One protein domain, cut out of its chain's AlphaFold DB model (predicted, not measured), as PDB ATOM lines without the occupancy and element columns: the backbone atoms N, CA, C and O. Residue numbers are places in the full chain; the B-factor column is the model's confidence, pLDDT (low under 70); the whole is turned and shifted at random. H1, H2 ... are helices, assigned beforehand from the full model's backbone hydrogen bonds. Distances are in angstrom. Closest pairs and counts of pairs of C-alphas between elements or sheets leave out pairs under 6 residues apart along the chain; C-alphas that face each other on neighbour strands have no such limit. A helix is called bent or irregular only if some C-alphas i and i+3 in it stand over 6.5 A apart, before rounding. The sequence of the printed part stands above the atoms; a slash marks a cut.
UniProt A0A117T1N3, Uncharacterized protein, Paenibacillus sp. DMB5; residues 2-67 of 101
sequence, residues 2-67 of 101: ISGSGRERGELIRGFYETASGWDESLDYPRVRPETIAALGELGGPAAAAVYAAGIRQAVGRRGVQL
ATOM      1  N   ILE A   2      17.410  65.481  12.382       52.34
ATOM      2  CA  ILE A   2      17.632  65.638  13.828       52.34
ATOM      3  C   ILE A   2      16.682  64.641  14.486       52.34
ATOM      4  O   ILE A   2      15.471  64.810  14.394       52.34
ATOM      5  N   SER A   3      17.236  63.569  15.038       56.44
ATOM      6  CA  SER A   3      16.488  62.542  15.765       56.44
ATOM      7  C   SER A   3      16.342  62.950  17.238       56.44
ATOM      8  O   SER A   3      17.240  63.605  17.771       56.44
ATOM      9  N   GLY A   4      15.245  62.553  17.887       70.12
ATOM     10  CA  GLY A   4      14.954  62.825  19.306       70.12
ATOM     11  C   GLY A   4      13.682  63.652  19.522       70.12
ATOM     12  O   GLY A   4      13.171  64.264  18.582       70.12
ATOM     13  N   SER A   5      13.173  63.659  20.754       87.81
ATOM     14  CA  SER A   5      11.991  64.439  21.153       87.81
ATOM     15  C   SER A   5      12.364  65.823  21.694       87.81
ATOM     16  O   SER A   5      13.437  66.033  22.271       87.81
ATOM     17  N   GLY A   6      11.459  66.792  21.545       91.25
ATOM     18  CA  GLY A   6      11.597  68.103  22.173       91.25
ATOM     19  C   GLY A   6      11.640  67.998  23.695       91.25
ATOM     20  O   GLY A   6      12.424  68.705  24.326       91.25
ATOM     21  N   ARG A   7      10.897  67.041  24.265       93.44
ATOM     22  CA  ARG A   7      10.921  66.743  25.697       93.44
ATOM     23  C   ARG A   7      12.306  66.309  26.174       93.44
ATOM     24  O   ARG A   7      12.832  66.929  27.087       93.44
ATOM     25  N   GLU A   8      12.920  65.299  25.553       92.94
ATOM     26  CA  GLU A   8      14.272  64.834  25.924       92.94
ATOM     27  C   GLU A   8      15.298  65.965  25.832       92.94
ATOM     28  O   GLU A   8      16.151  66.122  26.704       92.94
ATOM     29  N   ARG A   9      15.200  66.806  24.798       93.06
ATOM     30  CA  ARG A   9      16.068  67.980  24.685       93.06
ATOM     31  C   ARG A   9      15.792  69.001  25.791       93.06
ATOM     32  O   ARG A   9      16.741  69.576  26.313       93.06
ATOM     33  N   GLY A  10      14.531  69.224  26.147       94.75
ATOM     34  CA  GLY A  10      14.144  70.085  27.261       94.75
ATOM     35  C   GLY A  10      14.719  69.608  28.593       94.75
ATOM     36  O   GLY A  10      15.248  70.418  29.348       94.75
ATOM     37  N   GLU A  11      14.695  68.298  28.837       96.69
ATOM     38  CA  GLU A  11      15.289  67.667  30.021       96.69
ATOM     39  C   GLU A  11      16.800  67.920  30.116       96.69
ATOM     40  O   GLU A  11      17.298  68.336  31.161       96.69
ATOM     41  N   LEU A  12      17.527  67.768  29.005       95.06
ATOM     42  CA  LEU A  12      18.966  68.049  28.961       95.06
ATOM     43  C   LEU A  12      19.289  69.516  29.279       95.06
ATOM     44  O   LEU A  12      20.239  69.801  30.005       95.06
ATOM     45  N   ILE A  13      18.510  70.458  28.736       93.81
ATOM     46  CA  ILE A  13      18.727  71.892  28.976       93.81
ATOM     47  C   ILE A  13      18.388  72.241  30.431       93.81
ATOM     48  O   ILE A  13      19.114  73.013  31.056       93.81
ATOM     49  N   ARG A  14      17.322  71.654  30.988       94.94
ATOM     50  CA  ARG A  14      16.978  71.808  32.406       94.94
ATOM     51  C   ARG A  14      18.129  71.344  33.303       94.94
ATOM     52  O   ARG A  14      18.618  72.143  34.098       94.94
ATOM     53  N   GLY A  15      18.623  70.122  33.094       94.75
ATOM     54  CA  GLY A  15      19.729  69.563  33.878       94.75
ATOM     55  C   GLY A  15      21.023  70.378  33.773       94.75
ATOM     56  O   GLY A  15      21.758  70.509  34.753       94.75
ATOM     57  N   PHE A  16      21.285  70.998  32.615       95.06
ATOM     58  CA  PHE A  16      22.400  71.936  32.463       95.06
ATOM     59  C   PHE A  16      22.276  73.126  33.420       95.06
ATOM     60  O   PHE A  16      23.235  73.431  34.127       95.06
ATOM     61  N   TYR A  17      21.118  73.791  33.463       94.44
ATOM     62  CA  TYR A  17      20.928  74.954  34.327       94.44
ATOM     63  C   TYR A  17      20.916  74.585  35.809       94.44
ATOM     64  O   TYR A  17      21.529  75.296  36.600       94.44
ATOM     65  N   GLU A  18      20.294  73.467  36.185       93.50
ATOM     66  CA  GLU A  18      20.331  72.940  37.558       93.50
ATOM     67  C   GLU A  18      21.777  72.697  38.011       93.50
ATOM     68  O   GLU A  18      22.203  73.179  39.059       93.50
ATOM     69  N   THR A  19      22.580  72.047  37.167       94.00
ATOM     70  CA  THR A  19      23.985  71.765  37.486       94.00
ATOM     71  C   THR A  19      24.837  73.036  37.514       94.00
ATOM     72  O   THR A  19      25.652  73.212  38.417       94.00
ATOM     73  N   ALA A  20      24.669  73.936  36.541       92.25
ATOM     74  CA  ALA A  20      25.476  75.151  36.422       92.25
ATOM     75  C   ALA A  20      25.170  76.185  37.516       92.25
ATOM     76  O   ALA A  20      26.078  76.887  37.956       92.25
ATOM     77  N   SER A  21      23.911  76.270  37.955       93.44
ATOM     78  CA  SER A  21      23.487  77.129  39.069       93.44
ATOM     79  C   SER A  21      23.827  76.543  40.438       93.44
ATOM     80  O   SER A  21      23.685  77.233  41.440       93.44
ATOM     81  N   GLY A  22      24.244  75.273  40.511       92.75
ATOM     82  CA  GLY A  22      24.353  74.575  41.788       92.75
ATOM     83  C   GLY A  22      23.001  74.451  42.492       92.75
ATOM     84  O   GLY A  22      22.964  74.436  43.718       92.75
ATOM     85  N   TRP A  23      21.913  74.362  41.718       91.12
ATOM     86  CA  TRP A  23      20.529  74.316  42.201       91.12
ATOM     87  C   TRP A  23      20.065  75.592  42.923       91.12
ATOM     88  O   TRP A  23      19.058  75.572  43.628       91.12
ATOM     89  N   ASP A  24      20.777  76.708  42.749       92.94
ATOM     90  CA  ASP A  24      20.393  77.994  43.325       92.94
ATOM     91  C   ASP A  24      19.277  78.660  42.507       92.94
ATOM     92  O   ASP A  24      19.514  79.395  41.546       92.94
ATOM     93  N   GLU A  25      18.033  78.433  42.926       89.31
ATOM     94  CA  GLU A  25      16.843  79.021  42.309       89.31
ATOM     95  C   GLU A  25      16.686  80.537  42.548       89.31
ATOM     96  O   GLU A  25      15.711  81.125  42.072       89.31
ATOM     97  N   SER A  26      17.604  81.204  43.255       93.38
ATOM     98  CA  SER A  26      17.598  82.669  43.372       93.38
ATOM     99  C   SER A  26      18.247  83.367  42.172       93.38
ATOM    100  O   SER A  26      17.997  84.550  41.933       93.38
ATOM    101  N   LEU A  27      19.047  82.636  41.386       92.50
ATOM    102  CA  LEU A  27      19.721  83.166  40.207       92.50
ATOM    103  C   LEU A  27      18.750  83.351  39.031       92.50
ATOM    104  O   LEU A  27      17.834  82.547  38.807       92.50
ATOM    105  N   ASP A  28      19.006  84.392  38.237       94.44
ATOM    106  CA  ASP A  28      18.236  84.715  37.035       94.44
ATOM    107  C   ASP A  28      18.730  83.891  35.835       94.44
ATOM    108  O   ASP A  28      19.723  84.210  35.176       94.44
ATOM    109  N   TYR A  29      18.054  82.771  35.588       90.88
ATOM    110  CA  TYR A  29      18.269  81.903  34.434       90.88
ATOM    111  C   TYR A  29      16.943  81.273  33.988       90.88
ATOM    112  O   TYR A  29      16.006  81.159  34.786       90.88
ATOM    113  N   PRO A  30      16.835  80.810  32.730       93.94
ATOM    114  CA  PRO A  30      15.611  80.194  32.234       93.94
ATOM    115  C   PRO A  30      15.133  79.018  33.100       93.94
ATOM    116  O   PRO A  30      15.842  78.030  33.280       93.94
ATOM    117  N   ARG A  31      13.889  79.087  33.588       94.25
ATOM    118  CA  ARG A  31      13.195  77.953  34.221       94.25
ATOM    119  C   ARG A  31      12.633  77.048  33.127       94.25
ATOM    120  O   ARG A  31      11.516  77.239  32.647       94.25
ATOM    121  N   VAL A  32      13.459  76.113  32.667       95.62
ATOM    122  CA  VAL A  32      13.134  75.237  31.536       95.62
ATOM    123  C   VAL A  32      12.010  74.276  31.915       95.62
ATOM    124  O   VAL A  32      12.125  73.522  32.878       95.62
ATOM    125  N   ARG A  33      10.940  74.277  31.116       96.69
ATOM    126  CA  ARG A  33       9.790  73.376  31.238       96.69
ATOM    127  C   ARG A  33       9.776  72.414  30.047       96.69
ATOM    128  O   ARG A  33       9.355  72.818  28.963       96.69
ATOM    129  N   PRO A  34      10.280  71.174  30.182       96.00
ATOM    130  CA  PRO A  34      10.385  70.239  29.059       96.00
ATOM    131  C   PRO A  34       9.052  69.983  28.346       96.00
ATOM    132  O   PRO A  34       9.030  69.781  27.136       96.00
ATOM    133  N   GLU A  35       7.931  70.054  29.066       95.56
ATOM    134  CA  GLU A  35       6.581  69.903  28.517       95.56
ATOM    135  C   GLU A  35       6.157  71.032  27.562       95.56
ATOM    136  O   GLU A  35       5.192  70.870  26.820       95.56
ATOM    137  N   THR A  36       6.868  72.164  27.552       94.69
ATOM    138  CA  THR A  36       6.614  73.281  26.630       94.69
ATOM    139  C   THR A  36       7.561  73.275  25.428       94.69
ATOM    140  O   THR A  36       7.628  74.262  24.697       94.69
ATOM    141  N   ILE A  37       8.332  72.200  25.230       94.25
ATOM    142  CA  ILE A  37       9.327  72.075  24.160       94.25
ATOM    143  C   ILE A  37       8.964  70.887  23.271       94.25
ATOM    144  O   ILE A  37       8.815  69.762  23.738       94.25
ATOM    145  N   ALA A  38       8.871  71.136  21.966       92.19
ATOM    146  CA  ALA A  38       8.556  70.126  20.964       92.19
ATOM    147  C   ALA A  38       9.344  70.374  19.672       92.19
ATOM    148  O   ALA A  38       9.565  71.516  19.258       92.19
ATOM    149  N   ALA A  39       9.750  69.300  19.007       90.06
ATOM    150  CA  ALA A  39      10.219  69.329  17.635       90.06
ATOM    151  C   ALA A  39       9.038  69.590  16.689       90.06
ATOM    152  O   ALA A  39       7.912  69.161  16.928       90.06
ATOM    153  N   LEU A  40       9.300  70.222  15.541       90.69
ATOM    154  CA  LEU A  40       8.259  70.446  14.525       90.69
ATOM    155  C   LEU A  40       7.586  69.137  14.083       90.69
ATOM    156  O   LEU A  40       6.391  69.130  13.803       90.69
ATOM    157  N   GLY A  41       8.341  68.033  14.069       90.06
ATOM    158  CA  GLY A  41       7.817  66.699  13.776       90.06
ATOM    159  C   GLY A  41       6.755  66.212  14.766       90.06
ATOM    160  O   GLY A  41       5.830  65.514  14.364       90.06
ATOM    161  N   GLU A  42       6.860  66.612  16.034       91.06
ATOM    162  CA  GLU A  42       5.907  66.263  17.096       91.06
ATOM    163  C   GLU A  42       4.641  67.125  17.026       91.06
ATOM    164  O   GLU A  42       3.561  66.658  17.365       91.06
ATOM    165  N   LEU A  43       4.760  68.368  16.546       90.56
ATOM    166  CA  LEU A  43       3.637  69.308  16.443       90.56
ATOM    167  C   LEU A  43       2.821  69.149  15.154       90.56
ATOM    168  O   LEU A  43       1.620  69.403  15.154       90.56
ATOM    169  N   GLY A  44       3.467  68.785  14.043       88.88
ATOM    170  CA  GLY A  44       2.847  68.785  12.710       88.88
ATOM    171  C   GLY A  44       3.112  67.534  11.874       88.88
ATOM    172  O   GLY A  44       2.847  67.538  10.672       88.88
ATOM    173  N   GLY A  45       3.667  66.478  12.473       90.19
ATOM    174  CA  GLY A  45       4.023  65.238  11.787       90.19
ATOM    175  C   GLY A  45       5.390  65.278  11.088       90.19
ATOM    176  O   GLY A  45       6.018  66.332  10.961       90.19
ATOM    177  N   PRO A  46       5.880  64.132  10.579       87.12
ATOM    178  CA  PRO A  46       7.274  63.949  10.153       87.12
ATOM    179  C   PRO A  46       7.729  64.893   9.026       87.12
ATOM    180  O   PRO A  46       8.913  65.204   8.915       87.12
ATOM    181  N   ALA A  47       6.797  65.389   8.208       90.62
ATOM    182  CA  ALA A  47       7.089  66.325   7.124       90.62
ATOM    183  C   ALA A  47       7.122  67.803   7.563       90.62
ATOM    184  O   ALA A  47       7.601  68.647   6.803       90.62
ATOM    185  N   ALA A  48       6.650  68.141   8.769       91.38
ATOM    186  CA  ALA A  48       6.443  69.525   9.200       91.38
ATOM    187  C   ALA A  48       7.711  70.382   9.121       91.38
ATOM    188  O   ALA A  48       7.662  71.512   8.644       91.38
ATOM    189  N   ALA A  49       8.867  69.837   9.514       89.69
ATOM    190  CA  ALA A  49      10.137  70.554   9.422       89.69
ATOM    191  C   ALA A  49      10.508  70.901   7.966       89.69
ATOM    192  O   ALA A  49      10.967  72.009   7.683       89.69
ATOM    193  N   ALA A  50      10.278  69.973   7.032       89.81
ATOM    194  CA  ALA A  50      10.558  70.186   5.615       89.81
ATOM    195  C   ALA A  50       9.603  71.221   5.001       89.81
ATOM    196  O   ALA A  50      10.053  72.111   4.275       89.81
ATOM    197  N   VAL A  51       8.310  71.136   5.337       93.75
ATOM    198  CA  VAL A  51       7.275  72.088   4.903       93.75
ATOM    199  C   VAL A  51       7.565  73.486   5.442       93.75
ATOM    200  O   VAL A  51       7.579  74.448   4.674       93.75
ATOM    201  N   TYR A  52       7.882  73.602   6.732       92.81
ATOM    202  CA  TYR A  52       8.248  74.870   7.356       92.81
ATOM    203  C   TYR A  52       9.464  75.502   6.667       92.81
ATOM    204  O   TYR A  52       9.410  76.655   6.237       92.81
ATOM    205  N   ALA A  53      10.538  74.732   6.464       91.44
ATOM    206  CA  ALA A  53      11.732  75.219   5.779       91.44
ATOM    207  C   ALA A  53      11.445  75.651   4.330       91.44
ATOM    208  O   ALA A  53      11.997  76.648   3.863       91.44
ATOM    209  N   ALA A  54      10.577  74.931   3.610       93.38
ATOM    210  CA  ALA A  54      10.143  75.320   2.268       93.38
ATOM    211  C   ALA A  54       9.359  76.642   2.276       93.38
ATOM    212  O   ALA A  54       9.640  77.517   1.454       93.38
ATOM    213  N   GLY A  55       8.450  76.820   3.238       94.75
ATOM    214  CA  GLY A  55       7.698  78.060   3.427       94.75
ATOM    215  C   GLY A  55       8.605  79.259   3.699       94.75
ATOM    216  O   GLY A  55       8.445  80.302   3.066       94.75
ATOM    217  N   ILE A  56       9.619  79.099   4.557       94.00
ATOM    218  CA  ILE A  56      10.624  80.143   4.805       94.00
ATOM    219  C   ILE A  56      11.368  80.504   3.518       94.00
ATOM    220  O   ILE A  56      11.436  81.685   3.179       94.00
ATOM    221  N   ARG A  57      11.869  79.514   2.761       93.19
ATOM    222  CA  ARG A  57      12.559  79.762   1.480       93.19
ATOM    223  C   ARG A  57      11.686  80.543   0.498       93.19
ATOM    224  O   ARG A  57      12.162  81.473  -0.148       93.19
ATOM    225  N   GLN A  58      10.402  80.205   0.416       94.81
ATOM    226  CA  GLN A  58       9.459  80.923  -0.435       94.81
ATOM    227  C   GLN A  58       9.221  82.359   0.054       94.81
ATOM    228  O   GLN A  58       9.224  83.290  -0.751       94.81
ATOM    229  N   ALA A  59       9.025  82.557   1.359       95.19
ATOM    230  CA  ALA A  59       8.756  83.868   1.944       95.19
ATOM    231  C   ALA A  59       9.930  84.840   1.764       95.19
ATOM    232  O   ALA A  59       9.716  86.000   1.414       95.19
ATOM    233  N   VAL A  60      11.166  84.374   1.962       91.75
ATOM    234  CA  VAL A  60      12.359  85.208   1.757       91.75
ATOM    235  C   VAL A  60      12.606  85.478   0.271       91.75
ATOM    236  O   VAL A  60      12.903  86.614  -0.088       91.75
ATOM    237  N   GLY A  61      12.363  84.497  -0.607       92.00
ATOM    238  CA  GLY A  61      12.438  84.695  -2.058       92.00
ATOM    239  C   GLY A  61      11.447  85.749  -2.563       92.00
ATOM    240  O   GLY A  61      11.813  86.619  -3.347       92.00
ATOM    241  N   ARG A  62      10.211  85.759  -2.036       94.00
ATOM    242  CA  ARG A  62       9.206  86.804  -2.326       94.00
ATOM    243  C   ARG A  62       9.640  88.209  -1.896       94.00
ATOM    244  O   ARG A  62       9.126  89.182  -2.429       94.00
ATOM    245  N   ARG A  63      10.572  88.320  -0.946       93.62
ATOM    246  CA  ARG A  63      11.167  89.590  -0.497       93.62
ATOM    247  C   ARG A  63      12.449  89.953  -1.258       93.62
ATOM    248  O   ARG A  63      13.133  90.890  -0.865       93.62
ATOM    249  N   GLY A  64      12.790  89.215  -2.316       92.31
ATOM    250  CA  GLY A  64      13.991  89.449  -3.120       92.31
ATOM    251  C   GLY A  64      15.285  88.913  -2.501       92.31
ATOM    252  O   GLY A  64      16.358  89.152  -3.048       92.31
ATOM    253  N   VAL A  65      15.212  88.173  -1.388       91.19
ATOM    254  CA  VAL A  65      16.396  87.567  -0.767       91.19
ATOM    255  C   VAL A  65      16.873  86.399  -1.622       91.19
ATOM    256  O   VAL A  65      16.147  85.424  -1.826       91.19
ATOM    257  N   GLN A  66      18.120  86.477  -2.081       86.44
ATOM    258  CA  GLN A  66      18.799  85.373  -2.750       86.44
ATOM    259  C   GLN A  66      19.459  84.481  -1.700       86.44
ATOM    260  O   GLN A  66      20.334  84.917  -0.956       86.44
ATOM    261  N   LEU A  67      19.019  83.226  -1.621       84.94
ATOM    262  CA  LEU A  67      19.609  82.246  -0.715       84.94
ATOM    263  C   LEU A  67      20.847  81.625  -1.357       84.94
ATOM    264  O   LEU A  67      20.751  80.965  -2.391       84.94
TER     265      LEU A  67
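What this domain is: This is residues 2 to 67 of the 101 residues of an uncharacterized protein of Paenibacillus sp. DMB5 (UniProt A0A117T1N3). Two long helices, H1 and H3, make the arms of a wide, open V, with the short helix H2 at the bend between them. The long link of residues 22 to 39 turns at the far end of H1 and folds back beside it to H2, while the far end of the other arm, residues 58 to 64, sticks out free. The printed part has 66 residues with three named helices, in the order H1, H2, H3, and no named strand; the class is all helix. The whole is extended, with a radius of gyration of the C-alphas of 17.0 A, and elongated, with spans of 48 by 26 by 16 A.

Where its parts are: The printed part begins at Ile 2, with its C-alpha at (17.632, 65.638, 13.828). H1 is residues 6 to 21, 16 residues and 22.5 A from first to last C-alpha; C-alpha 6 is at (11.597, 68.103, 22.173). After residues 22 to 39, which have no named element, H2 is residues 40 to 44, 5.9 A long from first to last C-alpha. H3 is residues 48 to 62, 15 residues and 21.0 A from first to last C-alpha, and its C-alpha 62 is at (9.206, 86.804, -2.326).

How they stand to each other: H1 and H2 are close but not clearly touching: their closest C-alphas, those of Gly 6 and Glu 42, are 7.8 A apart. The centres of H1 and H2 are 20.7 A apart. H2 and H3 touch only at the corner by their link, H3 with residues 48 to 49 alone. The closest C-alphas of H2 and H3 are those of Leu 40 and Ala 49, 5.4 A apart. H1 and H3 are apart. In H1, H2 and H3 every O i to N i+4 pair is within hydrogen-bond range. No helix is bent.

The domain as a whole: The two C-alphas farthest apart are those of Gly 22 and Gly 64, at 48.4 A, while the first and last printed C-alphas, of Ile 2 and Leu 67, are 22.2 A apart. The printed part has no cut. The link from H1 to H2, 18 residues, is long, and the link from H2 to H3, 3 residues, is tight. Residues 58 to 64, of which 58 to 62 belong to H3, stand free. The mean pLDDT of the printed part is 91.1, and residues 2 to 3 are under 70.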